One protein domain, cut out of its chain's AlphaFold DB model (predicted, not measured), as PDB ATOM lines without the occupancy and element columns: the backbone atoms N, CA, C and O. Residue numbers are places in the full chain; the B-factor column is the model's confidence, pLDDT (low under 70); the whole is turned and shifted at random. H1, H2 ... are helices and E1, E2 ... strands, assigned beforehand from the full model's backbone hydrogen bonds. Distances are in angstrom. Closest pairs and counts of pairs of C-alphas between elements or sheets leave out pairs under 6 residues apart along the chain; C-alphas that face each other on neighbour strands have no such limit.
ATOM      1  N   PRO A  21     144.220 187.439 132.202       83.94
ATOM      2  CA  PRO A  21     145.078 186.246 132.169       83.94
ATOM      3  C   PRO A  21     146.312 186.396 131.274       83.94
ATOM      4  O   PRO A  21     147.415 186.068 131.696       83.94
ATOM      5  N   ALA A  22     146.146 187.020 130.103       86.38
ATOM      6  CA  ALA A  22     147.237 187.330 129.179       86.38
ATOM      7  C   ALA A  22     148.385 188.140 129.817       86.38
ATOM      8  O   ALA A  22     149.534 187.991 129.420       86.38
ATOM      9  N   PHE A  23     148.087 188.985 130.808       90.94
ATOM     10  CA  PHE A  23     149.054 189.869 131.469       90.94
ATOM     11  C   PHE A  23     149.507 189.368 132.842       90.94
ATOM     12  O   PHE A  23     150.397 189.971 133.436       90.94
ATOM     13  N   LYS A  24     148.921 188.277 133.352       87.62
ATOM     14  CA  LYS A  24     149.440 187.589 134.543       87.62
ATOM     15  C   LYS A  24     150.719 186.813 134.228       87.62
ATOM     16  O   LYS A  24     151.531 186.602 135.121       87.62
ATOM     17  N   GLN A  25     150.894 186.404 132.971       83.19
ATOM     18  CA  GLN A  25     152.070 185.669 132.532       83.19
ATOM     19  C   GLN A  25     153.297 186.585 132.464       83.19
ATOM     20  O   GLN A  25     153.323 187.561 131.712       83.19
ATOM     21  N   THR A  26     154.331 186.247 133.235       84.00
ATOM     22  CA  THR A  26     155.608 186.980 133.264       84.00
ATOM     23  C   THR A  26     156.773 186.194 132.669       84.00
ATOM     24  O   THR A  26     157.808 186.783 132.367       84.00
ATOM     25  N   GLU A  27     156.622 184.882 132.485       89.12
ATOM     26  CA  GLU A  27     157.622 184.013 131.858       89.12
ATOM     27  C   GLU A  27     157.119 183.506 130.504       89.12
ATOM     28  O   GLU A  27     155.941 183.228 130.336       89.12
ATOM     29  N   PHE A  28     157.997 183.351 129.523       93.19
ATOM     30  CA  PHE A  28     157.619 182.836 128.207       93.19
ATOM     31  C   PHE A  28     158.692 181.866 127.730       93.19
ATOM     32  O   PHE A  28     159.869 182.045 128.045       93.19
ATOM     33  N   ALA A  29     158.290 180.844 126.979       93.56
ATOM     34  CA  ALA A  29     159.236 179.957 126.313       93.56
ATOM     35  C   ALA A  29     159.734 180.601 125.015       93.56
ATOM     36  O   ALA A  29     160.900 180.472 124.645       93.56
ATOM     37  N   SER A  30     158.853 181.339 124.337       94.25
ATOM     38  CA  SER A  30     159.198 182.138 123.171       94.25
ATOM     39  C   SER A  30     160.069 183.347 123.542       94.25
ATOM     40  O   SER A  30     159.932 183.950 124.612       94.25
ATOM     41  N   SER A  31     160.945 183.757 122.621       95.94
ATOM     42  CA  SER A  31     161.625 185.050 122.742       95.94
ATOM     43  C   SER A  31     160.652 186.203 122.491       95.94
ATOM     44  O   SER A  31     159.650 186.052 121.782       95.94
ATOM     45  N   TYR A  32     160.964 187.384 123.027       96.56
ATOM     46  CA  TYR A  32     160.186 188.587 122.732       96.56
ATOM     47  C   TYR A  32     160.181 188.892 121.225       96.56
ATOM     48  O   TYR A  32     159.136 189.214 120.667       96.56
ATOM     49  N   GLU A  33     161.313 188.693 120.542       97.25
ATOM     50  CA  GLU A  33     161.468 188.867 119.091       97.25
ATOM     51  C   GLU A  33     160.542 187.933 118.293       97.25
ATOM     52  O   GLU A  33     159.991 188.316 117.259       97.25
ATOM     53  N   SER A  34     160.318 186.714 118.789       96.56
ATOM     54  CA  SER A  34     159.396 185.764 118.158       96.56
ATOM     55  C   SER A  34     157.945 186.218 118.313       96.56
ATOM     56  O   SER A  34     157.175 186.159 117.354       96.56
ATOM     57  N   ARG A  35     157.568 186.720 119.499       97.75
ATOM     58  CA  ARG A  35     156.215 187.240 119.747       97.75
ATOM     59  C   ARG A  35     155.945 188.517 118.964       97.75
ATOM     60  O   ARG A  35     154.941 188.591 118.259       97.75
ATOM     61  N   ILE A  36     156.858 189.493 119.014       97.88
ATOM     62  CA  ILE A  36     156.710 190.757 118.282       97.88
ATOM     63  C   ILE A  36     156.603 190.512 116.775       97.88
ATOM     64  O   ILE A  36     155.794 191.168 116.118       97.88
ATOM     65  N   GLY A  37     157.328 189.521 116.243       97.69
ATOM     66  CA  GLY A  37     157.264 189.108 114.840       97.69
ATOM     67  C   GLY A  37     155.872 188.666 114.379       97.69
ATOM     68  O   GLY A  37     155.567 188.804 113.198       97.69
ATOM     69  N   GLN A  38     155.015 188.213 115.299       97.62
ATOM     70  CA  GLN A  38     153.637 187.802 115.011       97.62
ATOM     71  C   GLN A  38     152.595 188.896 115.285       97.62
ATOM     72  O   GLN A  38     151.434 188.742 114.916       97.62
ATOM     73  N   THR A  39     152.978 190.015 115.907       98.19
ATOM     74  CA  THR A  39     152.076 191.168 116.094       98.19
ATOM     75  C   THR A  39     151.855 191.928 114.785       98.19
ATOM     76  O   THR A  39     152.719 191.860 113.902       98.19
ATOM     77  N   PRO A  40     150.769 192.717 114.637       98.31
ATOM     78  CA  PRO A  40     150.584 193.564 113.465       98.31
ATOM     79  C   PRO A  40     151.820 194.428 113.187       98.31
ATOM     80  O   PRO A  40     152.313 195.128 114.071       98.31
ATOM     81  N   ALA A  41     152.346 194.347 111.965       97.19
ATOM     82  CA  ALA A  41     153.464 195.174 111.530       97.19
ATOM     83  C   ALA A  41     153.042 196.639 111.368       97.19
ATOM     84  O   ALA A  41     151.869 196.931 111.143       97.19
ATOM     85  N   ASP A  42     154.002 197.562 111.382       94.44
ATOM     86  CA  ASP A  42     153.715 198.990 111.178       94.44
ATOM     87  C   ASP A  42     153.087 199.259 109.795       94.44
ATOM     88  O   ASP A  42     152.240 200.146 109.636       94.44
ATOM     89  N   THR A  43     153.432 198.417 108.814       96.12
ATOM     90  CA  THR A  43     152.880 198.399 107.452       96.12
ATOM     91  C   THR A  43     151.497 197.748 107.343       96.12
ATOM     92  O   THR A  43     150.921 197.757 106.258       96.12
ATOM     93  N   ASN A  44     150.934 197.195 108.425       97.69
ATOM     94  CA  ASN A  44     149.597 196.597 108.405       97.69
ATOM     95  C   ASN A  44     148.558 197.655 107.972       97.69
ATOM     96  O   ASN A  44     148.530 198.742 108.552       97.69
ATOM     97  N   PRO A  45     147.710 197.388 106.965       96.62
ATOM     98  CA  PRO A  45     146.790 198.397 106.440       96.62
ATOM     99  C   PRO A  45     145.561 198.632 107.335       96.62
ATOM    100  O   PRO A  45     144.919 199.668 107.213       96.62
ATOM    101  N   THR A  46     145.228 197.695 108.226       97.81
ATOM    102  CA  THR A  46     143.961 197.669 108.976       97.81
ATOM    103  C   THR A  46     144.106 198.185 110.402       97.81
ATOM    104  O   THR A  46     143.219 198.881 110.890       97.81
ATOM    105  N   VAL A  47     145.207 197.861 111.079       98.50
ATOM    106  CA  VAL A  47     145.452 198.244 112.478       98.50
ATOM    107  C   VAL A  47     146.850 198.824 112.675       98.50
ATOM    108  O   VAL A  47     147.756 198.600 111.873       98.50
ATOM    109  N   GLY A  48     147.036 199.596 113.744       98.25
ATOM    110  CA  GLY A  48     148.322 200.174 114.126       98.25
ATOM    111  C   GLY A  48     148.390 200.516 115.610       98.25
ATOM    112  O   GLY A  48     147.369 200.695 116.269       98.25
ATOM    113  N   PHE A  49     149.604 200.601 116.145       98.50
ATOM    114  CA  PHE A  49     149.841 200.900 117.556       98.50
ATOM    115  C   PHE A  49     149.862 202.412 117.813       98.50
ATOM    116  O   PHE A  49     150.486 203.162 117.066       98.50
ATOM    117  N   LYS A  50     149.216 202.867 118.897       96.88
ATOM    118  CA  LYS A  50     149.292 204.266 119.380       96.88
ATOM    119  C   LYS A  50     150.587 204.578 120.149       96.88
ATOM    120  O   LYS A  50     150.751 205.682 120.658       96.88
ATOM    121  N   GLY A  51     151.489 203.612 120.263       96.56
ATOM    122  CA  GLY A  51     152.765 203.738 120.954       96.56
ATOM    123  C   GLY A  51     153.734 202.662 120.486       96.56
ATOM    124  O   GLY A  51     153.778 202.320 119.307       96.56
ATOM    125  N   ILE A  52     154.513 202.113 121.417       97.50
ATOM    126  CA  ILE A  52     155.477 201.052 121.111       97.50
ATOM    127  C   ILE A  52     154.717 199.805 120.630       97.50
ATOM    128  O   ILE A  52     153.811 199.317 121.313       97.50
ATOM    129  N   ARG A  53     155.086 199.288 119.453       97.88
ATOM    130  CA  ARG A  53     154.546 198.038 118.904       97.88
ATOM    131  C   ARG A  53     154.722 196.906 119.919       97.88
ATOM    132  O   ARG A  53     155.818 196.714 120.436       97.88
ATOM    133  N   GLY A  54     153.642 196.177 120.202       97.00
ATOM    134  CA  GLY A  54     153.628 195.073 121.172       97.00
ATOM    135  C   GLY A  54     153.566 195.481 122.650       97.00
ATOM    136  O   GLY A  54     153.440 194.601 123.495       97.00
ATOM    137  N   GLU A  55     153.596 196.779 122.965       97.81
ATOM    138  CA  GLU A  55     153.592 197.309 124.343       97.81
ATOM    139  C   GLU A  55     152.598 198.467 124.522       97.81
ATOM    140  O   GLU A  55     152.757 199.339 125.378       97.81
ATOM    141  N   SER A  56     151.612 198.564 123.634       98.12
ATOM    142  CA  SER A  56     150.632 199.644 123.648       98.12
ATOM    143  C   SER A  56     149.318 199.222 122.994       98.12
ATOM    144  O   SER A  56     149.171 198.101 122.503       98.12
ATOM    145  N   LEU A  57     148.347 200.134 122.997       98.56
ATOM    146  CA  LEU A  57     147.047 199.936 122.369       98.56
ATOM    147  C   LEU A  57     147.177 199.861 120.839       98.56
ATOM    148  O   LEU A  57     147.646 200.807 120.200       98.56
ATOM    149  N   CYS A  58     146.708 198.758 120.258       98.69
ATOM    150  CA  CYS A  58     146.558 198.563 118.823       98.69
ATOM    151  C   CYS A  58     145.124 198.918 118.405       98.69
ATOM    152  O   CYS A  58     144.170 198.320 118.900       98.69
ATOM    153  N   ILE A  59     144.965 199.890 117.509       98.56
ATOM    154  CA  ILE A  59     143.670 200.434 117.077       98.56
ATOM    155  C   ILE A  59     143.451 200.255 115.575       98.56
ATOM    156  O   ILE A  59     144.404 200.049 114.824       98.56
ATOM    157  N   LEU A  60     142.205 200.405 115.125       98.25
ATOM    158  CA  LEU A  60     141.877 200.475 113.701       98.25
ATOM    159  C   LEU A  60     142.472 201.727 113.043       98.25
ATOM    160  O   LEU A  60     142.385 202.832 113.583       98.25
ATOM    161  N   LYS A  61     143.038 201.554 111.846       97.81
ATOM    162  CA  LYS A  61     143.438 202.658 110.968       97.81
ATOM    163  C   LYS A  61     142.217 203.181 110.194       97.81
ATOM    164  O   LYS A  61     141.315 202.403 109.891       97.81
ATOM    165  N   PRO A  62     142.164 204.480 109.852       95.62
ATOM    166  CA  PRO A  62     141.155 205.001 108.935       95.62
ATOM    167  C   PRO A  62     141.404 204.544 107.480       95.62
ATOM    168  O   PRO A  62     142.554 204.580 107.040       95.62
ATOM    169  N   PRO A  63     140.358 204.210 106.701       95.88
ATOM    170  CA  PRO A  63     138.981 203.985 107.142       95.88
ATOM    171  C   PRO A  63     138.854 202.654 107.916       95.88
ATOM    172  O   PRO A  63     139.473 201.664 107.523       95.88
ATOM    173  N   PRO A  64     138.055 202.605 108.999       96.00
ATOM    174  CA  PRO A  64     137.969 201.412 109.835       96.00
ATOM    175  C   PRO A  64     137.245 200.261 109.122       96.00
ATOM    176  O   PRO A  64     136.235 200.473 108.450       96.00
ATOM    177  N   ASP A  65     137.709 199.027 109.345       97.44
ATOM    178  CA  ASP A  65     136.922 197.823 109.048       97.44
ATOM    179  C   ASP A  65     135.663 197.835 109.935       97.44
ATOM    180  O   ASP A  65     135.753 197.877 111.165       97.44
ATOM    181  N   THR A  66     134.485 197.846 109.309       97.25
ATOM    182  CA  THR A  66     133.202 198.043 109.994       97.25
ATOM    183  C   THR A  66     132.843 196.899 110.937       97.25
ATOM    184  O   THR A  66     132.272 197.152 111.993       97.25
ATOM    185  N   GLU A  67     133.190 195.655 110.587       97.62
ATOM    186  CA  GLU A  67     132.897 194.479 111.420       97.62
ATOM    187  C   GLU A  67     133.758 194.509 112.684       97.62
ATOM    188  O   GLU A  67     133.259 194.303 113.789       97.62
ATOM    189  N   ILE A  68     135.045 194.838 112.542       98.12
ATOM    190  CA  ILE A  68     135.946 194.959 113.693       98.12
ATOM    191  C   ILE A  68     135.521 196.124 114.579       98.12
ATOM    192  O   ILE A  68     135.462 195.965 115.795       98.12
ATOM    193  N   LYS A  69     135.199 197.276 113.979       98.25
ATOM    194  CA  LYS A  69     134.769 198.451 114.737       98.25
ATOM    195  C   LYS A  69     133.536 198.136 115.578       98.25
ATOM    196  O   LYS A  69     133.534 198.444 116.762       98.25
ATOM    197  N   GLN A  70     132.537 197.474 114.995       98.19
ATOM    198  CA  GLN A  70     131.333 197.080 115.720       98.19
ATOM    199  C   GLN A  70     131.661 196.189 116.928       98.19
ATOM    200  O   GLN A  70     131.149 196.433 118.014       98.19
ATOM    201  N   ILE A  71     132.540 195.196 116.765       97.81
ATOM    202  CA  ILE A  71     132.941 194.312 117.871       97.81
ATOM    203  C   ILE A  71     133.636 195.102 118.991       97.81
ATOM    204  O   ILE A  71     133.361 194.863 120.164       97.81
ATOM    205  N   LEU A  72     134.534 196.030 118.644       97.38
ATOM    206  CA  LEU A  72     135.237 196.869 119.620       97.38
ATOM    207  C   LEU A  72     134.263 197.807 120.358       97.38
ATOM    208  O   LEU A  72     134.301 197.873 121.587       97.38
ATOM    209  N   ASP A  73     133.344 198.447 119.627       97.19
ATOM    210  CA  ASP A  73     132.307 199.325 120.183       97.19
ATOM    211  C   ASP A  73     131.371 198.554 121.140       97.19
ATOM    212  O   ASP A  73     131.110 199.013 122.249       97.19
ATOM    213  N   GLU A  74     130.894 197.363 120.745       94.69
ATOM    214  CA  GLU A  74     130.053 196.486 121.583       94.69
ATOM    215  C   GLU A  74     130.777 196.016 122.854       94.69
ATOM    216  O   GLU A  74     130.144 195.792 123.887       94.69
ATOM    217  N   SER A  75     132.103 195.876 122.785       92.56
ATOM    218  CA  SER A  75     132.972 195.568 123.923       92.56
ATOM    219  C   SER A  75     133.364 196.799 124.750       92.56
ATOM    220  O   SER A  75     134.005 196.638 125.789       92.56
ATOM    221  N   GLY A  76     132.999 198.013 124.323       96.38
ATOM    222  CA  GLY A  76     133.329 199.260 125.014       96.38
ATOM    223  C   GLY A  76     134.823 199.595 125.027       96.38
ATOM    224  O   GLY A  76     135.295 200.212 125.981       96.38
ATOM    225  N   ILE A  77     135.579 199.169 124.009       96.25
ATOM    226  CA  ILE A  77     137.029 199.394 123.901       96.25
ATOM    227  C   ILE A  77     137.391 200.057 122.567       96.25
ATOM    228  O   ILE A  77     136.771 199.798 121.545       96.25
ATOM    229  N   ASP A  78     138.466 200.849 122.548       96.62
ATOM    230  CA  ASP A  78     138.948 201.519 121.324       96.62
ATOM    231  C   ASP A  78     139.904 200.653 120.478       96.62
ATOM    232  O   ASP A  78     140.290 201.020 119.364       96.62
ATOM    233  N   GLY A  79     140.355 199.525 121.024       97.81
ATOM    234  CA  GLY A  79     141.375 198.669 120.432       97.81
ATOM    235  C   GLY A  79     141.810 197.554 121.378       97.81
ATOM    236  O   GLY A  79     141.244 197.384 122.455       97.81
ATOM    237  N   ILE A  80     142.837 196.809 120.977       98.56
ATOM    238  CA  ILE A  80     143.395 195.703 121.762       98.56
ATOM    239  C   ILE A  80     144.700 196.145 122.411       98.56
ATOM    240  O   ILE A  80     145.627 196.593 121.736       98.56
ATOM    241  N   GLU A  81     144.775 196.026 123.733       98.25
ATOM    242  CA  GLU A  81     146.000 196.299 124.474       98.25
ATOM    243  C   GLU A  81     146.997 195.153 124.297       98.25
ATOM    244  O   GLU A  81     146.631 193.981 124.408       98.25
ATOM    245  N   TYR A  82     148.260 195.505 124.057       98.12
ATOM    246  CA  TYR A  82     149.374 194.567 124.055       98.12
ATOM    247  C   TYR A  82     150.363 194.890 125.169       98.12
ATOM    248  O   TYR A  82     150.677 196.058 125.403       98.12
ATOM    249  N   ARG A  83     150.892 193.839 125.798       96.62
ATOM    250  CA  ARG A  83     152.048 193.887 126.703       96.62
ATOM    251  C   ARG A  83     152.911 192.661 126.457       96.62
ATOM    252  O   ARG A  83     152.366 191.582 126.231       96.62
ATOM    253  N   ASN A  84     154.234 192.796 126.485       96.62
ATOM    254  CA  ASN A  84     155.162 191.714 126.133       96.62
ATOM    255  C   ASN A  84     154.867 191.082 124.756       96.62
ATOM    256  O   ASN A  84     155.104 189.887 124.561       96.62
ATOM    257  N   ALA A  85     154.335 191.868 123.810       97.38
ATOM    258  CA  ALA A  85     153.838 191.420 122.507       97.38
ATOM    259  C   ALA A  85     152.693 190.377 122.554       97.38
ATOM    260  O   ALA A  85     152.451 189.682 121.567       97.38
ATOM    261  N   VAL A  86     151.950 190.308 123.663       97.50
ATOM    262  CA  VAL A  86     150.764 189.455 123.848       97.50
ATOM    263  C   VAL A  86     149.497 190.322 123.882       97.50
ATOM    264  O   VAL A  86     149.471 191.298 124.636       97.50
ATOM    265  N   PRO A  87     148.447 190.005 123.099       98.00
ATOM    266  CA  PRO A  87     147.191 190.748 123.115       98.00
ATOM    267  C   PRO A  87     146.298 190.361 124.296       98.00
ATOM    268  O   PRO A  87     146.190 189.191 124.670       98.00
ATOM    269  N   ASN A  88     145.548 191.329 124.812       97.25
ATOM    270  CA  ASN A  88     144.432 191.069 125.713       97.25
ATOM    271  C   ASN A  88     143.098 191.019 124.952       97.25
ATOM    272  O   ASN A  88     142.476 192.052 124.702       97.25
ATOM    273  N   PHE A  89     142.621 189.813 124.634       97.56
ATOM    274  CA  PHE A  89     141.305 189.622 124.009       97.56
ATOM    275  C   PHE A  89     140.145 189.457 124.989       97.56
ATOM    276  O   PHE A  89     139.000 189.398 124.533       97.56
ATOM    277  N   LEU A  90     140.400 189.422 126.303       94.94
ATOM    278  CA  LEU A  90     139.362 189.202 127.315       94.94
ATOM    279  C   LEU A  90     138.139 190.127 127.147       94.94
ATOM    280  O   LEU A  90     137.028 189.604 127.203       94.94
ATOM    281  N   PRO A  91     138.279 191.438 126.853       95.88
ATOM    282  CA  PRO A  91     137.118 192.316 126.659       95.88
ATOM    283  C   PRO A  91     136.210 191.929 125.476       95.88
ATOM    284  O   PRO A  91     135.036 192.289 125.442       95.88
ATOM    285  N   THR A  92     136.742 191.190 124.498       95.50
ATOM    286  CA  THR A  92     135.999 190.696 123.321       95.50
ATOM    287  C   THR A  92     135.584 189.228 123.448       95.50
ATOM    288  O   THR A  92     134.850 188.710 122.600       95.50
ATOM    289  N   ALA A  93     136.051 188.536 124.490       96.19
ATOM    290  CA  ALA A  93     135.790 187.122 124.691       96.19
ATOM    291  C   ALA A  93     134.333 186.884 125.113       96.19
ATOM    292  O   ALA A  93     133.791 187.557 125.985       96.19
ATOM    293  N   LYS A  94     133.694 185.882 124.507       95.56
ATOM    294  CA  LYS A  94     132.351 185.409 124.872       95.56
ATOM    295  C   LYS A  94     132.387 184.393 126.014       95.56
ATOM    296  O   LYS A  94     131.413 184.263 126.744       95.56
ATOM    297  N   ALA A  95     133.495 183.669 126.162       95.31
ATOM    298  CA  ALA A  95     133.734 182.727 127.250       95.31
ATOM    299  C   ALA A  95     135.234 182.543 127.490       95.31
ATOM    300  O   ALA A  95     136.054 182.819 126.613       95.31
ATOM    301  N   GLN A  96     135.569 182.006 128.659       96.00
ATOM    302  CA  GLN A  96     136.909 181.567 129.010       96.00
ATOM    303  C   GLN A  96     136.817 180.269 129.808       96.00
ATOM    304  O   GLN A  96     136.012 180.159 130.735       96.00
ATOM    305  N   VAL A  97     137.661 179.303 129.463       95.25
ATOM    306  CA  VAL A  97     137.784 178.034 130.183       95.25
ATOM    307  C   VAL A  97     139.257 177.693 130.383       95.25
ATOM    308  O   VAL A  97     140.125 178.213 129.684       95.25
ATOM    309  N   GLU A  98     139.532 176.815 131.339       95.25
ATOM    310  CA  GLU A  98     140.830 176.156 131.466       95.25
ATOM    311  C   GLU A  98     140.716 174.744 130.879       95.25
ATOM    312  O   GLU A  98     139.751 174.023 131.164       95.25
ATOM    313  N   ILE A  99     141.681 174.367 130.042       93.81
ATOM    314  CA  ILE A  99     141.811 173.003 129.509       93.81
ATOM    315  C   ILE A  99     142.816 172.211 130.346       93.81
ATOM    316  O   ILE A  99     143.631 172.792 131.060       93.81
ATOM    317  N   ASP A 100     142.732 170.883 130.288       91.81
ATOM    318  CA  ASP A 100     143.537 170.021 131.161       91.81
ATOM    319  C   ASP A 100     145.001 169.968 130.697       91.81
ATOM    320  O   ASP A 100     145.915 169.847 131.507       91.81
ATOM    321  N   TYR A 101     145.219 170.096 129.388       90.06
ATOM    322  CA  TYR A 101     146.532 170.223 128.765       90.06
ATOM    323  C   TYR A 101     146.417 170.941 127.418       90.06
ATOM    324  O   TYR A 101     145.383 170.864 126.752       90.06
ATOM    325  N   MET A 102     147.499 171.593 126.987       90.19
ATOM    326  CA  MET A 102     147.594 172.224 125.671       90.19
ATOM    327  C   MET A 102     148.629 171.514 124.805       90.19
ATOM    328  O   MET A 102     149.786 171.364 125.195       90.19
ATOM    329  N   LEU A 103     148.217 171.096 123.611       88.50
ATOM    330  CA  LEU A 103     149.097 170.466 122.634       88.50
ATOM    331  C   LEU A 103     149.686 171.496 121.669       88.50
ATOM    332  O   LEU A 103     148.972 172.356 121.147       88.50
ATOM    333  N   GLY A 104     150.989 171.364 121.423       84.25
ATOM    334  CA  GLY A 104     151.722 172.046 120.361       84.25
ATOM    335  C   GLY A 104     151.785 171.213 119.079       84.25
ATOM    336  O   GLY A 104     151.295 170.087 119.017       84.25
ATOM    337  N   ASN A 105     152.424 171.766 118.055       75.44
ATOM    338  CA  ASN A 105     152.599 171.142 116.742       75.44
ATOM    339  C   ASN A 105     153.939 170.390 116.599       75.44
ATOM    340  O   ASN A 105     154.236 169.904 115.506       75.44
ATOM    341  N   ASP A 106     154.748 170.318 117.659       59.12
ATOM    342  CA  ASP A 106     156.133 169.822 117.632       59.12
ATOM    343  C   ASP A 106     156.203 168.279 117.652       59.12
ATOM    344  O   ASP A 106     156.530 167.650 118.650       59.12
ATOM    345  N   ASP A 107     155.770 167.679 116.543       49.06
ATOM    346  CA  ASP A 107     156.337 166.496 115.883       49.06
ATOM    347  C   ASP A 107     155.430 166.189 114.680       49.06
ATOM    348  O   ASP A 107     154.203 166.093 114.792       49.06
ATOM    349  N   SER A 108     156.018 166.061 113.497       48.00
ATOM    350  CA  SER A 108     155.398 166.063 112.160       48.00
ATOM    351  C   SER A 108     154.451 164.886 111.823       48.00
ATOM    352  O   SER A 108     154.492 164.327 110.729       48.00
ATOM    353  N   LYS A 109     153.519 164.527 112.718       50.19
ATOM    354  CA  LYS A 109     152.445 163.539 112.475       50.19
ATOM    355  C   LYS A 109     151.031 164.029 112.802       50.19
ATOM    356  O   LYS A 109     150.066 163.448 112.299       50.19
ATOM    357  N   LEU A 110     150.880 165.072 113.624       50.00
ATOM    358  CA  LEU A 110     149.562 165.535 114.081       50.00
ATOM    359  C   LEU A 110     149.019 166.740 113.293       50.00
ATOM    360  O   LEU A 110     147.811 166.812 113.097       50.00
ATOM    361  N   GLY A 111     149.855 167.629 112.747       58.00
ATOM    362  CA  GLY A 111     149.375 168.768 111.944       58.00
ATOM    363  C   GLY A 111     148.292 169.578 112.677       58.00
ATOM    364  O   GLY A 111     148.440 169.881 113.856       58.00
ATOM    365  N   SER A 112     147.163 169.868 112.020       64.56
ATOM    366  CA  SER A 112     146.021 170.572 112.637       64.56
ATOM    367  C   SER A 112     145.349 169.821 113.801       64.56
ATOM    368  O   SER A 112     144.543 170.421 114.510       64.56
ATOM    369  N   LYS A 113     145.675 168.539 114.033       77.81
ATOM    370  CA  LYS A 113     145.023 167.706 115.058       77.81
ATOM    371  C   LYS A 113     145.290 168.186 116.485       77.81
ATOM    372  O   LYS A 113     144.417 168.027 117.327       77.81
ATOM    373  N   ALA A 114     146.449 168.794 116.760       83.25
ATOM    374  CA  ALA A 114     146.744 169.344 118.089       83.25
ATOM    375  C   ALA A 114     145.770 170.476 118.456       83.25
ATOM    376  O   ALA A 114     145.176 170.481 119.532       83.25
ATOM    377  N   ARG A 115     145.531 171.389 117.506       87.50
ATOM    378  CA  ARG A 115     144.536 172.458 117.648       87.50
ATOM    379  C   ARG A 115     143.125 171.892 117.801       87.50
ATOM    380  O   ARG A 115     142.371 172.364 118.648       87.50
ATOM    381  N   ASP A 116     142.769 170.887 117.003       90.88
ATOM    382  CA  ASP A 116     141.449 170.254 117.085       90.88
ATOM    383  C   ASP A 116     141.198 169.615 118.462       90.88
ATOM    384  O   ASP A 116     140.088 169.733 118.983       90.88
ATOM    385  N   GLU A 117     142.220 169.016 119.080       92.69
ATOM    386  CA  GLU A 117     142.132 168.438 120.428       92.69
ATOM    387  C   GLU A 117     141.977 169.519 121.509       92.69
ATOM    388  O   GLU A 117     141.080 169.434 122.349       92.69
ATOM    389  N   ASN A 118     142.779 170.590 121.453       94.62
ATOM    390  CA  ASN A 118     142.628 171.738 122.359       94.62
ATOM    391  C   ASN A 118     141.205 172.328 122.261       94.62
ATOM    392  O   ASN A 118     140.573 172.656 123.267       94.62
ATOM    393  N   PHE A 119     140.667 172.424 121.040       96.69
ATOM    394  CA  PHE A 119     139.316 172.922 120.783       96.69
ATOM    395  C   PHE A 119     138.242 171.968 121.311       96.69
ATOM    396  O   PHE A 119     137.236 172.434 121.845       96.69
ATOM    397  N   ALA A 120     138.436 170.655 121.172       97.12
ATOM    398  CA  ALA A 120     137.510 169.653 121.686       97.12
ATOM    399  C   ALA A 120     137.415 169.715 123.216       97.12
ATOM    400  O   ALA A 120     136.306 169.727 123.756       97.12
ATOM    401  N   GLN A 121     138.552 169.848 123.907       97.81
ATOM    402  CA  GLN A 121     138.579 170.073 125.354       97.81
ATOM    403  C   GLN A 121     137.801 171.340 125.731       97.81
ATOM    404  O   GLN A 121     136.925 171.296 126.596       97.81
ATOM    405  N   ALA A 122     138.061 172.459 125.054       98.12
ATOM    406  CA  ALA A 122     137.384 173.724 125.325       98.12
ATOM    407  C   ALA A 122     135.864 173.650 125.087       98.12
ATOM    408  O   ALA A 122     135.082 174.154 125.897       98.12
ATOM    409  N   ASP A 123     135.437 172.963 124.023       98.69
ATOM    410  CA  ASP A 123     134.024 172.720 123.723       98.69
ATOM    411  C   ASP A 123     133.345 171.902 124.842       98.69
ATOM    412  O   ASP A 123     132.228 172.226 125.248       98.69
ATOM    413  N   ILE A 124     134.020 170.880 125.390       98.62
ATOM    414  CA  ILE A 124     133.527 170.089 126.533       98.62
ATOM    415  C   ILE A 124     133.421 170.954 127.796       98.62
ATOM    416  O   ILE A 124     132.387 170.938 128.471       98.62
ATOM    417  N   LYS A 125     134.468 171.723 128.122       98.38
ATOM    418  CA  LYS A 125     134.506 172.558 129.333       98.38
ATOM    419  C   LYS A 125     133.437 173.652 129.290       98.38
ATOM    420  O   LYS A 125     132.744 173.846 130.289       98.38
ATOM    421  N   LEU A 126     133.243 174.315 128.145       98.31
ATOM    422  CA  LEU A 126     132.189 175.321 127.999       98.31
ATOM    423  C   LEU A 126     130.798 174.682 128.074       98.31
ATOM    424  O   LEU A 126     129.949 175.195 128.794       98.31
ATOM    425  N   ALA A 127     130.565 173.542 127.415       98.56
ATOM    426  CA  ALA A 127     129.286 172.836 127.519       98.56
ATOM    427  C   ALA A 127     128.925 172.523 128.981       98.56
ATOM    428  O   ALA A 127     127.799 172.776 129.407       98.56
ATOM    429  N   LYS A 128     129.901 172.056 129.774       98.12
ATOM    430  CA  LYS A 128     129.724 171.848 131.216       98.12
ATOM    431  C   LYS A 128     129.365 173.152 131.939       98.12
ATOM    432  O   LYS A 128     128.361 173.181 132.641       98.12
ATOM    433  N   GLN A 129     130.123 174.233 131.732       97.06
ATOM    434  CA  GLN A 129     129.834 175.534 132.356       97.06
ATOM    435  C   GLN A 129     128.429 176.060 132.022       97.06
ATOM    436  O   GLN A 129     127.757 176.605 132.897       97.06
ATOM    437  N   LEU A 130     127.971 175.897 130.776       96.06
ATOM    438  CA  LEU A 130     126.628 176.315 130.370       96.06
ATOM    439  C   LEU A 130     125.542 175.430 130.997       96.06
ATOM    440  O   LEU A 130     124.503 175.937 131.412       96.06
ATOM    441  N   ASN A 131     125.766 174.119 131.097       98.12
ATOM    442  CA  ASN A 131     124.822 173.217 131.760       98.12
ATOM    443  C   ASN A 131     124.707 173.491 133.264       98.12
ATOM    444  O   ASN A 131     123.606 173.404 133.804       98.12
ATOM    445  N   ASP A 132     125.806 173.890 133.905       95.62
ATOM    446  CA  ASP A 132     125.842 174.241 135.327       95.62
ATOM    447  C   ASP A 132     125.225 175.631 135.614       95.62
ATOM    448  O   ASP A 132     124.999 175.983 136.772       95.62
ATOM    449  N   SER A 133     124.936 176.441 134.582       93.50
ATOM    450  CA  SER A 133     124.429 177.811 134.734       93.50
ATOM    451  C   SER A 133     123.367 178.177 133.686       93.50
ATOM    452  O   SER A 133     123.700 178.645 132.591       93.50
ATOM    453  N   PRO A 134     122.064 178.082 134.027       93.19
ATOM    454  CA  PRO A 134     120.971 178.477 133.134       93.19
ATOM    455  C   PRO A 134     121.075 179.922 132.631       93.19
ATOM    456  O   PRO A 134     120.788 180.203 131.469       93.19
ATOM    457  N   LYS A 135     121.529 180.843 133.493       93.25
ATOM    458  CA  LYS A 135     121.729 182.254 133.138       93.25
ATOM    459  C   LYS A 135     122.810 182.415 132.068       93.25
ATOM    460  O   LYS A 135     122.617 183.173 131.123       93.25
ATOM    461  N   LEU A 136     123.932 181.704 132.206       89.81
ATOM    462  CA  LEU A 136     125.010 181.750 131.219       89.81
ATOM    463  C   LEU A 136     124.565 181.087 129.911       89.81
ATOM    464  O   LEU A 136     124.740 181.675 128.851       89.81
ATOM    465  N   ALA A 137     123.900 179.929 129.968       94.75
ATOM    466  CA  ALA A 137     123.333 179.289 128.779       94.75
ATOM    467  C   ALA A 137     122.398 180.232 128.000       94.75
ATOM    468  O   ALA A 137     122.503 180.329 126.776       94.75
ATOM    469  N   GLN A 138     121.550 180.997 128.697       93.88
ATOM    470  CA  GLN A 138     120.657 181.969 128.067       93.88
ATOM    471  C   GLN A 138     121.413 183.077 127.314       93.88
ATOM    472  O   GLN A 138     120.978 183.470 126.234       93.88
ATOM    473  N   GLN A 139     122.561 183.546 127.819       92.00
ATOM    474  CA  GLN A 139     123.404 184.529 127.114       92.00
ATOM    475  C   GLN A 139     123.960 183.981 125.790       92.00
ATOM    476  O   GLN A 139     124.199 184.740 124.854       92.00
ATOM    477  N   PHE A 140     124.106 182.659 125.687       94.19
ATOM    478  CA  PHE A 140     124.471 181.955 124.456       94.19
ATOM    479  C   PHE A 140     123.255 181.600 123.582       94.19
ATOM    480  O   PHE A 140     123.416 180.990 122.525       94.19
ATOM    481  N   GLY A 141     122.038 181.967 123.995       96.19
ATOM    482  CA  GLY A 141     120.800 181.561 123.325       96.19
ATOM    483  C   GLY A 141     120.536 180.055 123.423       96.19
ATOM    484  O   GLY A 141     119.920 179.481 122.527       96.19
ATOM    485  N   MET A 142     121.035 179.406 124.477       96.25
ATOM    486  CA  MET A 142     120.927 177.966 124.716       96.25
ATOM    487  C   MET A 142     120.105 177.661 125.973       96.25
ATOM    488  O   MET A 142     119.962 178.493 126.869       96.25
ATOM    489  N   LYS A 143     119.595 176.429 126.059       96.69
ATOM    490  CA  LYS A 143     118.956 175.879 127.260       96.69
ATOM    491  C   LYS A 143     119.950 174.964 127.980       96.69
ATOM    492  O   LYS A 143     120.468 174.039 127.367       96.69
ATOM    493  N   SER A 144     120.199 175.214 129.264       96.00
ATOM    494  CA  SER A 144     121.072 174.383 130.104       96.00
ATOM    495  C   SER A 144     120.490 172.984 130.356       96.00
ATOM    496  O   SER A 144     119.271 172.808 130.377       96.00
ATOM    497  N   GLY A 145     121.363 172.014 130.626       95.06
ATOM    498  CA  GLY A 145     121.045 170.654 131.075       95.06
ATOM    499  C   GLY A 145     121.449 169.564 130.080       95.06
ATOM    500  O   GLY A 145     121.823 168.472 130.491       95.06
ATOM    501  N   GLU A 146     121.429 169.867 128.780       96.75
ATOM    502  CA  GLU A 146     121.683 168.887 127.709       96.75
ATOM    503  C   GLU A 146     122.672 169.385 126.643       96.75
ATOM    504  O   GLU A 146     122.820 168.755 125.596       96.75
ATOM    505  N   ILE A 147     123.366 170.503 126.890       98.38
ATOM    506  CA  ILE A 147     124.328 171.082 125.943       98.38
ATOM    507  C   ILE A 147     125.521 170.134 125.808       98.38
ATOM    508  O   ILE A 147     126.142 169.758 126.805       98.38
ATOM    509  N   LYS A 148     125.867 169.764 124.577       98.50
ATOM    510  CA  LYS A 148     127.008 168.899 124.254       98.50
ATOM    511  C   LYS A 148     128.130 169.713 123.618       98.50
ATOM    512  O   LYS A 148     127.915 170.778 123.044       98.50
ATOM    513  N   ALA A 149     129.342 169.161 123.621       98.25
ATOM    514  CA  ALA A 149     130.497 169.778 122.960       98.25
ATOM    515  C   ALA A 149     130.243 170.081 121.467       98.25
ATOM    516  O   ALA A 149     130.681 171.106 120.946       98.25
ATOM    517  N   ILE A 150     129.475 169.230 120.771       98.25
ATOM    518  CA  ILE A 150     129.103 169.465 119.368       98.25
ATOM    519  C   ILE A 150     128.212 170.705 119.190       98.25
ATOM    520  O   ILE A 150     128.352 171.408 118.187       98.25
ATOM    521  N   ASP A 151     127.358 171.024 120.166       98.50
ATOM    522  CA  ASP A 151     126.518 172.224 120.137       98.50
ATOM    523  C   ASP A 151     127.381 173.479 120.266       98.50
ATOM    524  O   ASP A 151     127.188 174.437 119.517       98.50
ATOM    525  N   ILE A 152     128.408 173.436 121.124       98.69
ATOM    526  CA  ILE A 152     129.408 174.504 121.231       98.69
ATOM    527  C   ILE A 152     130.172 174.655 119.914       98.69
ATOM    528  O   ILE A 152     130.221 175.750 119.357       98.69
ATOM    529  N   LYS A 153     130.694 173.563 119.343       98.50
ATOM    530  CA  LYS A 153     131.387 173.591 118.043       98.50
ATOM    531  C   LYS A 153     130.530 174.222 116.942       98.50
ATOM    532  O   LYS A 153     131.025 175.042 116.163       98.50
ATOM    533  N   ASN A 154     129.248 173.864 116.875       98.44
ATOM    534  CA  ASN A 154     128.300 174.422 115.911       98.44
ATOM    535  C   ASN A 154     128.007 175.900 116.188       98.44
ATOM    536  O   ASN A 154     128.000 176.706 115.254       98.44
ATOM    537  N   TYR A 155     127.841 176.277 117.457       98.38
ATOM    538  CA  TYR A 155     127.675 177.667 117.873       98.38
ATOM    539  C   TYR A 155     128.865 178.526 117.443       98.38
ATOM    540  O   TYR A 155     128.665 179.594 116.863       98.38
ATOM    541  N   ARG A 156     130.099 178.051 117.637       98.25
ATOM    542  CA  ARG A 156     131.304 178.776 117.209       98.25
ATOM    543  C   ARG A 156     131.313 179.026 115.708       98.25
ATOM    544  O   ARG A 156     131.511 180.159 115.285       98.25
ATOM    545  N   LYS A 157     131.028 177.997 114.904       98.00
ATOM    546  CA  LYS A 157     130.953 178.124 113.439       98.00
ATOM    547  C   LYS A 157     129.875 179.118 113.006       98.00
ATOM    548  O   LYS A 157     130.160 180.010 112.214       98.00
ATOM    549  N   LYS A 158     128.659 178.991 113.553       98.25
ATOM    550  CA  LYS A 158     127.520 179.865 113.230       98.25
ATOM    551  C   LYS A 158     127.805 181.332 113.565       98.25
ATOM    552  O   LYS A 158     127.440 182.208 112.790       98.25
ATOM    553  N   ASN A 159     128.473 181.586 114.688       97.31
ATOM    554  CA  ASN A 159     128.760 182.934 115.183       97.31
ATOM    555  C   ASN A 159     130.170 183.434 114.817       97.31
ATOM    556  O   ASN A 159     130.622 184.436 115.361       97.31
ATOM    557  N   LYS A 160     130.880 182.743 113.909       98.12
ATOM    558  CA  LYS A 160     132.241 183.088 113.458       98.12
ATOM    559  C   LYS A 160     133.246 183.274 114.612       98.12
ATOM    560  O   LYS A 160     134.105 184.157 114.575       98.12
ATOM    561  N   LEU A 161     133.179 182.427 115.633       98.44
ATOM    562  CA  LEU A 161     134.068 182.456 116.797       98.44
ATOM    563  C   LEU A 161     135.174 181.395 116.690       98.44
ATOM    564  O   LEU A 161     134.969 180.313 116.133       98.44
ATOM    565  N   THR A 162     136.324 181.676 117.293       98.38
ATOM    566  CA  THR A 162     137.442 180.740 117.454       98.38
ATOM    567  C   THR A 162     137.829 180.651 118.920       98.38
ATOM    568  O   THR A 162     137.673 181.607 119.675       98.38
ATOM    569  N   TRP A 163     138.371 179.508 119.313       98.31
ATOM    570  CA  TRP A 163     139.146 179.438 120.536       98.31
ATOM    571  C   TRP A 163     140.523 180.078 120.303       98.31
ATOM    572  O   TRP A 163     141.128 179.868 119.247       98.31
ATOM    573  N   HIS A 164     140.952 180.903 121.253       97.31
ATOM    574  CA  HIS A 164     142.266 181.528 121.357       97.31
ATOM    575  C   HIS A 164     143.002 180.883 122.529       97.31
ATOM    576  O   HIS A 164     142.605 181.055 123.683       97.31
ATOM    577  N   GLU A 165     144.039 180.112 122.221       95.56
ATOM    578  CA  GLU A 165     144.962 179.535 123.192       95.56
ATOM    579  C   GLU A 165     145.863 180.628 123.782       95.56
ATOM    580  O   GLU A 165     146.698 181.185 123.070       95.56
ATOM    581  N   VAL A 166     145.718 180.936 125.074       95.62
ATOM    582  CA  VAL A 166     146.492 181.994 125.749       95.62
ATOM    583  C   VAL A 166     147.910 181.495 126.073       95.62
ATOM    584  O   VAL A 166     148.136 180.301 126.258       95.62
ATOM    585  N   ASN A 167     148.888 182.407 126.136       94.69
ATOM    586  CA  ASN A 167     150.313 182.106 126.361       94.69
ATOM    587  C   ASN A 167     150.641 181.418 127.698       94.69
ATOM    588  O   ASN A 167     151.752 180.928 127.853       94.69
ATOM    589  N   ASP A 168     149.707 181.353 128.647       92.44
ATOM    590  CA  ASP A 168     149.874 180.586 129.890       92.44
ATOM    591  C   ASP A 168     149.752 179.061 129.683       92.44
ATOM    592  O   ASP A 168     149.891 178.293 130.633       92.44
ATOM    593  N   CYS A 169     149.478 178.617 128.448       92.12
ATOM    594  CA  CYS A 169     149.324 177.216 128.050       92.12
ATOM    595  C   CYS A 169     148.196 176.460 128.775       92.12
ATOM    596  O   CYS A 169     148.156 175.229 128.728       92.12
ATOM    597  N   LYS A 170     147.259 177.180 129.403       91.62
ATOM    598  CA  LYS A 170     146.170 176.602 130.206       91.62
ATOM    599  C   LYS A 170     144.824 177.246 129.904       91.62
ATOM    600  O   LYS A 170     143.811 176.556 129.776       91.62
ATOM    601  N   THR A 171     144.808 178.568 129.779       94.44
ATOM    602  CA  THR A 171     143.605 179.341 129.498       94.44
ATOM    603  C   THR A 171     143.303 179.316 128.004       94.44
ATOM    604  O   THR A 171     144.179 179.495 127.155       94.44
ATOM    605  N   ILE A 172     142.026 179.149 127.666       97.06
ATOM    606  CA  ILE A 172     141.531 179.295 126.300       97.06
ATOM    607  C   ILE A 172     140.283 180.182 126.287       97.06
ATOM    608  O   ILE A 172     139.387 180.056 127.128       97.06
ATOM    609  N   GLN A 173     140.234 181.122 125.347       98.12
ATOM    610  CA  GLN A 173     139.194 182.149 125.272       98.12
ATOM    611  C   GLN A 173     138.382 182.008 123.988       98.12
ATOM    612  O   GLN A 173     138.945 181.858 122.907       98.12
ATOM    613  N   LEU A 174     137.056 182.072 124.085       98.38
ATOM    614  CA  LEU A 174     136.184 182.077 122.917       98.38
ATOM    615  C   LEU A 174     136.060 183.501 122.388       98.38
ATOM    616  O   LEU A 174     135.362 184.311 122.991       98.38
ATOM    617  N   VAL A 175     136.694 183.807 121.263       98.38
ATOM    618  CA  VAL A 175     136.787 185.173 120.724       98.38
ATOM    619  C   VAL A 175     136.267 185.246 119.284       98.38
ATOM    620  O   VAL A 175     136.242 184.229 118.579       98.38
ATOM    621  N   PRO A 176     135.857 186.427 118.790       98.62
ATOM    622  CA  PRO A 176     135.544 186.613 117.378       98.62
ATOM    623  C   PRO A 176     136.744 186.279 116.487       98.62
ATOM    624  O   PRO A 176     137.843 186.798 116.681       98.62
ATOM    625  N   SER A 177     136.536 185.445 115.465       98.44
ATOM    626  CA  SER A 177     137.621 184.993 114.575       98.44
ATOM    627  C   SER A 177     138.315 186.155 113.868       98.44
ATOM    628  O   SER A 177     139.520 186.102 113.639       98.44
ATOM    629  N   LYS A 178     137.560 187.213 113.546       98.25
ATOM    630  CA  LYS A 178     138.070 188.425 112.898       98.25
ATOM    631  C   LYS A 178     139.003 189.228 113.815       98.25
ATOM    632  O   LYS A 178     140.034 189.703 113.343       98.25
ATOM    633  N   ILE A 179     138.681 189.337 115.109       98.56
ATOM    634  CA  ILE A 179     139.569 189.951 116.113       98.56
ATOM    635  C   ILE A 179     140.854 189.132 116.216       98.56
ATOM    636  O   ILE A 179     141.935 189.672 116.001       98.56
ATOM    637  N   ASN A 180     140.731 187.821 116.437       98.12
ATOM    638  CA  ASN A 180     141.881 186.934 116.611       98.12
ATOM    639  C   ASN A 180     142.856 186.966 115.422       98.12
ATOM    640  O   ASN A 180     144.062 186.887 115.617       98.12
ATOM    641  N   SER A 181     142.345 187.054 114.189       97.44
ATOM    642  CA  SER A 181     143.185 187.075 112.986       97.44
ATOM    643  C   SER A 181     143.760 188.454 112.658       97.44
ATOM    644  O   SER A 181     144.868 188.534 112.137       97.44
ATOM    645  N   THR A 182     143.034 189.535 112.956       98.44
ATOM    646  CA  THR A 182     143.487 190.903 112.644       98.44
ATOM    647  C   THR A 182     144.559 191.370 113.621       98.44
ATOM    648  O   THR A 182     145.565 191.960 113.225       98.44
ATOM    649  N   PHE A 183     144.359 191.075 114.902       98.44
ATOM    650  CA  PHE A 183     145.293 191.389 115.972       98.44
ATOM    651  C   PHE A 183     146.277 190.226 116.133       98.44
ATOM    652  O   PHE A 183     146.192 189.434 117.069       98.44
ATOM    653  N   GLY A 184     147.193 190.099 115.169       97.50
ATOM    654  CA  GLY A 184     148.191 189.026 115.129       97.50
ATOM    655  C   GLY A 184     148.959 188.858 116.446       97.50
ATOM    656  O   GLY A 184     149.151 189.819 117.201       97.50
ATOM    657  N   HIS A 185     149.354 187.620 116.741       97.50
ATOM    658  CA  HIS A 185     150.042 187.251 117.974       97.50
ATOM    659  C   HIS A 185     150.641 185.842 117.894       97.50
ATOM    660  O   HIS A 185     150.243 185.013 117.073       97.50
ATOM    661  N   LEU A 186     151.577 185.568 118.801       96.12
ATOM    662  CA  LEU A 186     152.018 184.221 119.148       96.12
ATOM    663  C   LEU A 186     151.245 183.805 120.403       96.12
ATOM    664  O   LEU A 186     151.447 184.410 121.449       96.12
ATOM    665  N   GLY A 187     150.343 182.827 120.283       93.94
ATOM    666  CA  GLY A 187     149.532 182.316 121.399       93.94
ATOM    667  C   GLY A 187     150.138 181.086 122.086       93.94
ATOM    668  O   GLY A 187     151.262 180.682 121.794       93.94
ATOM    669  N   GLY A 188     149.357 180.429 122.942       93.62
ATOM    670  CA  GLY A 188     149.759 179.276 123.752       93.62
ATOM    671  C   GLY A 188     150.410 178.144 122.961       93.62
ATOM    672  O   GLY A 188     151.475 177.683 123.349       93.62
ATOM    673  N   ILE A 189     149.870 177.766 121.794       91.19
ATOM    674  CA  ILE A 189     150.501 176.759 120.912       91.19
ATOM    675  C   ILE A 189     151.936 177.157 120.530       91.19
ATOM    676  O   ILE A 189     152.823 176.306 120.465       91.19
ATOM    677  N   GLY A 190     152.176 178.445 120.276       92.00
ATOM    678  CA  GLY A 190     153.509 178.958 119.973       92.00
ATOM    679  C   GLY A 190     154.468 178.809 121.153       92.00
ATOM    680  O   GLY A 190     155.626 178.459 120.944       92.00
ATOM    681  N   GLU A 191     153.981 178.996 122.381       93.75
ATOM    682  CA  GLU A 191     154.764 178.760 123.600       93.75
ATOM    683  C   GLU A 191     155.092 177.274 123.789       93.75
ATOM    684  O   GLU A 191     156.231 176.938 124.118       93.75
ATOM    685  N   ILE A 192     154.149 176.365 123.504       90.88
ATOM    686  CA  ILE A 192     154.423 174.916 123.533       90.88
ATOM    687  C   ILE A 192     155.564 174.570 122.581       90.88
ATOM    688  O   ILE A 192     156.529 173.923 122.987       90.88
ATOM    689  N   ASN A 193     155.476 175.041 121.336       89.19
ATOM    690  CA  ASN A 193     156.482 174.775 120.306       89.19
ATOM    691  C   ASN A 193     157.837 175.410 120.656       89.19
ATOM    692  O   ASN A 193     158.886 174.876 120.312       89.19
ATOM    693  N   ALA A 194     157.833 176.524 121.392       90.31
ATOM    694  CA  ALA A 194     159.048 177.134 121.923       90.31
ATOM    695  C   ALA A 194     159.627 176.384 123.142       90.31
ATOM    696  O   ALA A 194     160.739 176.679 123.572       90.31
ATOM    697  N   GLY A 195     158.920 175.383 123.679       88.69
ATOM    698  CA  GLY A 195     159.401 174.517 124.754       88.69
ATOM    699  C   GLY A 195     158.797 174.783 126.131       88.69
ATOM    700  O   GLY A 195     159.434 174.434 127.122       88.69
ATOM    701  N   ALA A 196     157.588 175.348 126.227       86.69
ATOM    702  CA  ALA A 196     156.934 175.643 127.511       86.69
ATOM    703  C   ALA A 196     156.860 174.445 128.480       86.69
ATOM    704  O   ALA A 196     157.038 174.641 129.682       86.69
ATOM    705  N   PHE A 197     156.665 173.223 127.963       81.00
ATOM    706  CA  PHE A 197     156.610 171.974 128.743       81.00
ATOM    707  C   PHE A 197     157.895 171.122 128.678       81.00
ATOM    708  O   PHE A 197     157.901 169.964 129.097       81.00
ATOM    709  N   LYS A 198     159.000 171.647 128.130       79.00
ATOM    710  CA  LYS A 198     160.302 170.961 128.226       79.00
ATOM    711  C   LYS A 198     160.821 171.076 129.663       79.00
ATOM    712  O   LYS A 198     160.449 171.998 130.383       79.00
ATOM    713  N   THR A 199     161.693 170.163 130.096       68.94
ATOM    714  CA  THR A 199     162.317 170.221 131.431       68.94
ATOM    715  C   THR A 199     162.932 171.605 131.680       68.94
ATOM    716  O   THR A 199     163.800 172.035 130.925       68.94
ATOM    717  N   GLY A 200     162.473 172.304 132.726       62.88
ATOM    718  CA  GLY A 200     162.877 173.683 133.050       62.88
ATOM    719  C   GLY A 200     162.027 174.795 132.410       62.88
ATOM    720  O   GLY A 200     162.215 175.965 132.745       62.88
ATOM    721  N   GLY A 201     161.083 174.450 131.530       70.62
ATOM    722  CA  GLY A 201     160.101 175.360 130.943       70.62
ATOM    723  C   GLY A 201     159.070 175.848 131.963       70.62
ATOM    724  O   GLY A 201     158.803 175.180 132.965       70.62
ATOM    725  N   PHE A 202     158.502 177.033 131.721       77.56
ATOM    726  CA  PHE A 202     157.653 177.715 132.705       77.56
ATOM    727  C   PHE A 202     156.393 176.917 133.066       77.56
ATOM    728  O   PHE A 202     155.959 176.963 134.210       77.56
ATOM    729  N   ALA A 203     155.839 176.142 132.128       71.81
ATOM    730  CA  ALA A 203     154.633 175.351 132.363       71.81
ATOM    731  C   ALA A 203     154.911 174.046 133.143       71.81
ATOM    732  O   ALA A 203     153.979 173.342 133.524       71.81
ATOM    733  N   CYS A 204     156.187 173.726 133.400       59.84
ATOM    734  CA  CYS A 204     156.629 172.607 134.237       59.84
ATOM    735  C   CYS A 204     157.178 173.038 135.608       59.84
ATOM    736  O   CYS A 204     157.567 172.173 136.395       59.84
ATOM    737  N   LYS A 205     157.255 174.343 135.900       57.97
ATOM    738  CA  LYS A 205     157.639 174.835 137.229       57.97
ATOM    739  C   LYS A 205     156.411 174.731 138.140       57.97
ATOM    740  O   LYS A 205     155.415 175.404 137.894       57.97
TER     741      LYS A 205
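Overview. This is residues 21 to 205 of the 206 residues of the protein "HNH endonuclease" of Clostridiaceae bacterium (UniProt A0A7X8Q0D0). Two small three-strand sheets stand at separate places, with the helix H7 between them; over one face of the sheet E4 E6 E5, near the middle of the whole, the long helix H4 crosses the strands with H6 beside it, while H5 makes a corner with H4's end. The other sheet, E1 E2 E3, lies toward the outside with H3 at its border, and H2 and H8 lie in other outlying places. The printed part has 185 residues, with eight named helices and six named strands in the order H1 H2 E1 E2 H3 E3 E4 H4 H5 H6 E5 E6 H7 H8; both sheets are antiparallel and the class is mixed, helices and strands. The whole is compact, with a radius of gyration of the C-alphas of 16.8 A, and spans 47 by 45 by 29 A.

Arrangement. H1, residues 21 to 24, and H2, residues 32 to 38, come first and are apart. The first sheet has the order E1, residues 47 to 49, then E2, residues 57 to 60, then E3, residues 79 to 83. The hairpin E1 and E2 has N 48 and O 59 within hydrogen-bond range at 2.9 A; between E2 and E3, N 58 and O 80 are 2.8 A apart. H2 is not on this sheet. H3, residues 66 to 74, only grazes it with residues 66 to 73; the closest C-alphas of H3 and E3 are those of Leu 72 and Gly 79, 6.4 A apart. The second sheet has the order E4, residues 95 to 98, then E6, residues 171 to 176, then E5, residues 161 to 165. N 97 and O 172 of E4 and E6 are 3.0 A apart, and in the hairpin E5 and E6, N 164 and O 173 are 2.8 A apart. H1 only grazes each sheet and is only just on it, with 5 pairs of C-alphas within 10 A. H4, residues 113 to 131, is on the second sheet at a height of 8.9 A and runs across the strands, at 68 degrees to E4 on the local plane. H6, residues 149 to 158, is on the same face and touches H4 about perpendicular, at 77 degrees; the closest C-alphas, of Asp 123 and Ala 149, are 4.7 A apart. H5, residues 134 to 139, touches H4 only at the corner, closest at the C-alphas of Leu 130 and Ala 137, 4.7 A apart. H7, residues 177 to 182, and H8, residues 188 to 194, only graze the second sheet. H3 and H7 are close but not clearly touching, with the C-alphas of Ile 68 and Ile 179 closest at 6.6 A. In H3 to H8 every O i to N i+4 pair is within hydrogen-bond range, in H2 2 of 3 are, and H1 is too short for such a pair.

Along the chain. H1 begins at C-alpha 21, (145.078, 186.246, 132.169). H2 is 10.2 A long, H3 12.1 A, H6 14.3 A and H4 26.8 A, starting at C-alpha 113, (145.023, 167.706, 115.058). E3 measures 13.3 A, E5 13.0 A and E6 16.3 A. H8 ends at C-alpha 194, (159.048, 177.134, 121.923).

Size, cuts and confidence. The two C-alphas farthest apart are those of Thr 43 and Gly 145, 48.4 A. The printed part has no cut. The links E3 to E4 and E4 to H4 are long. The mean pLDDT of the printed part is 92.6; residues 106 to 112, 199 to 200 and 204 to 205 are under 70.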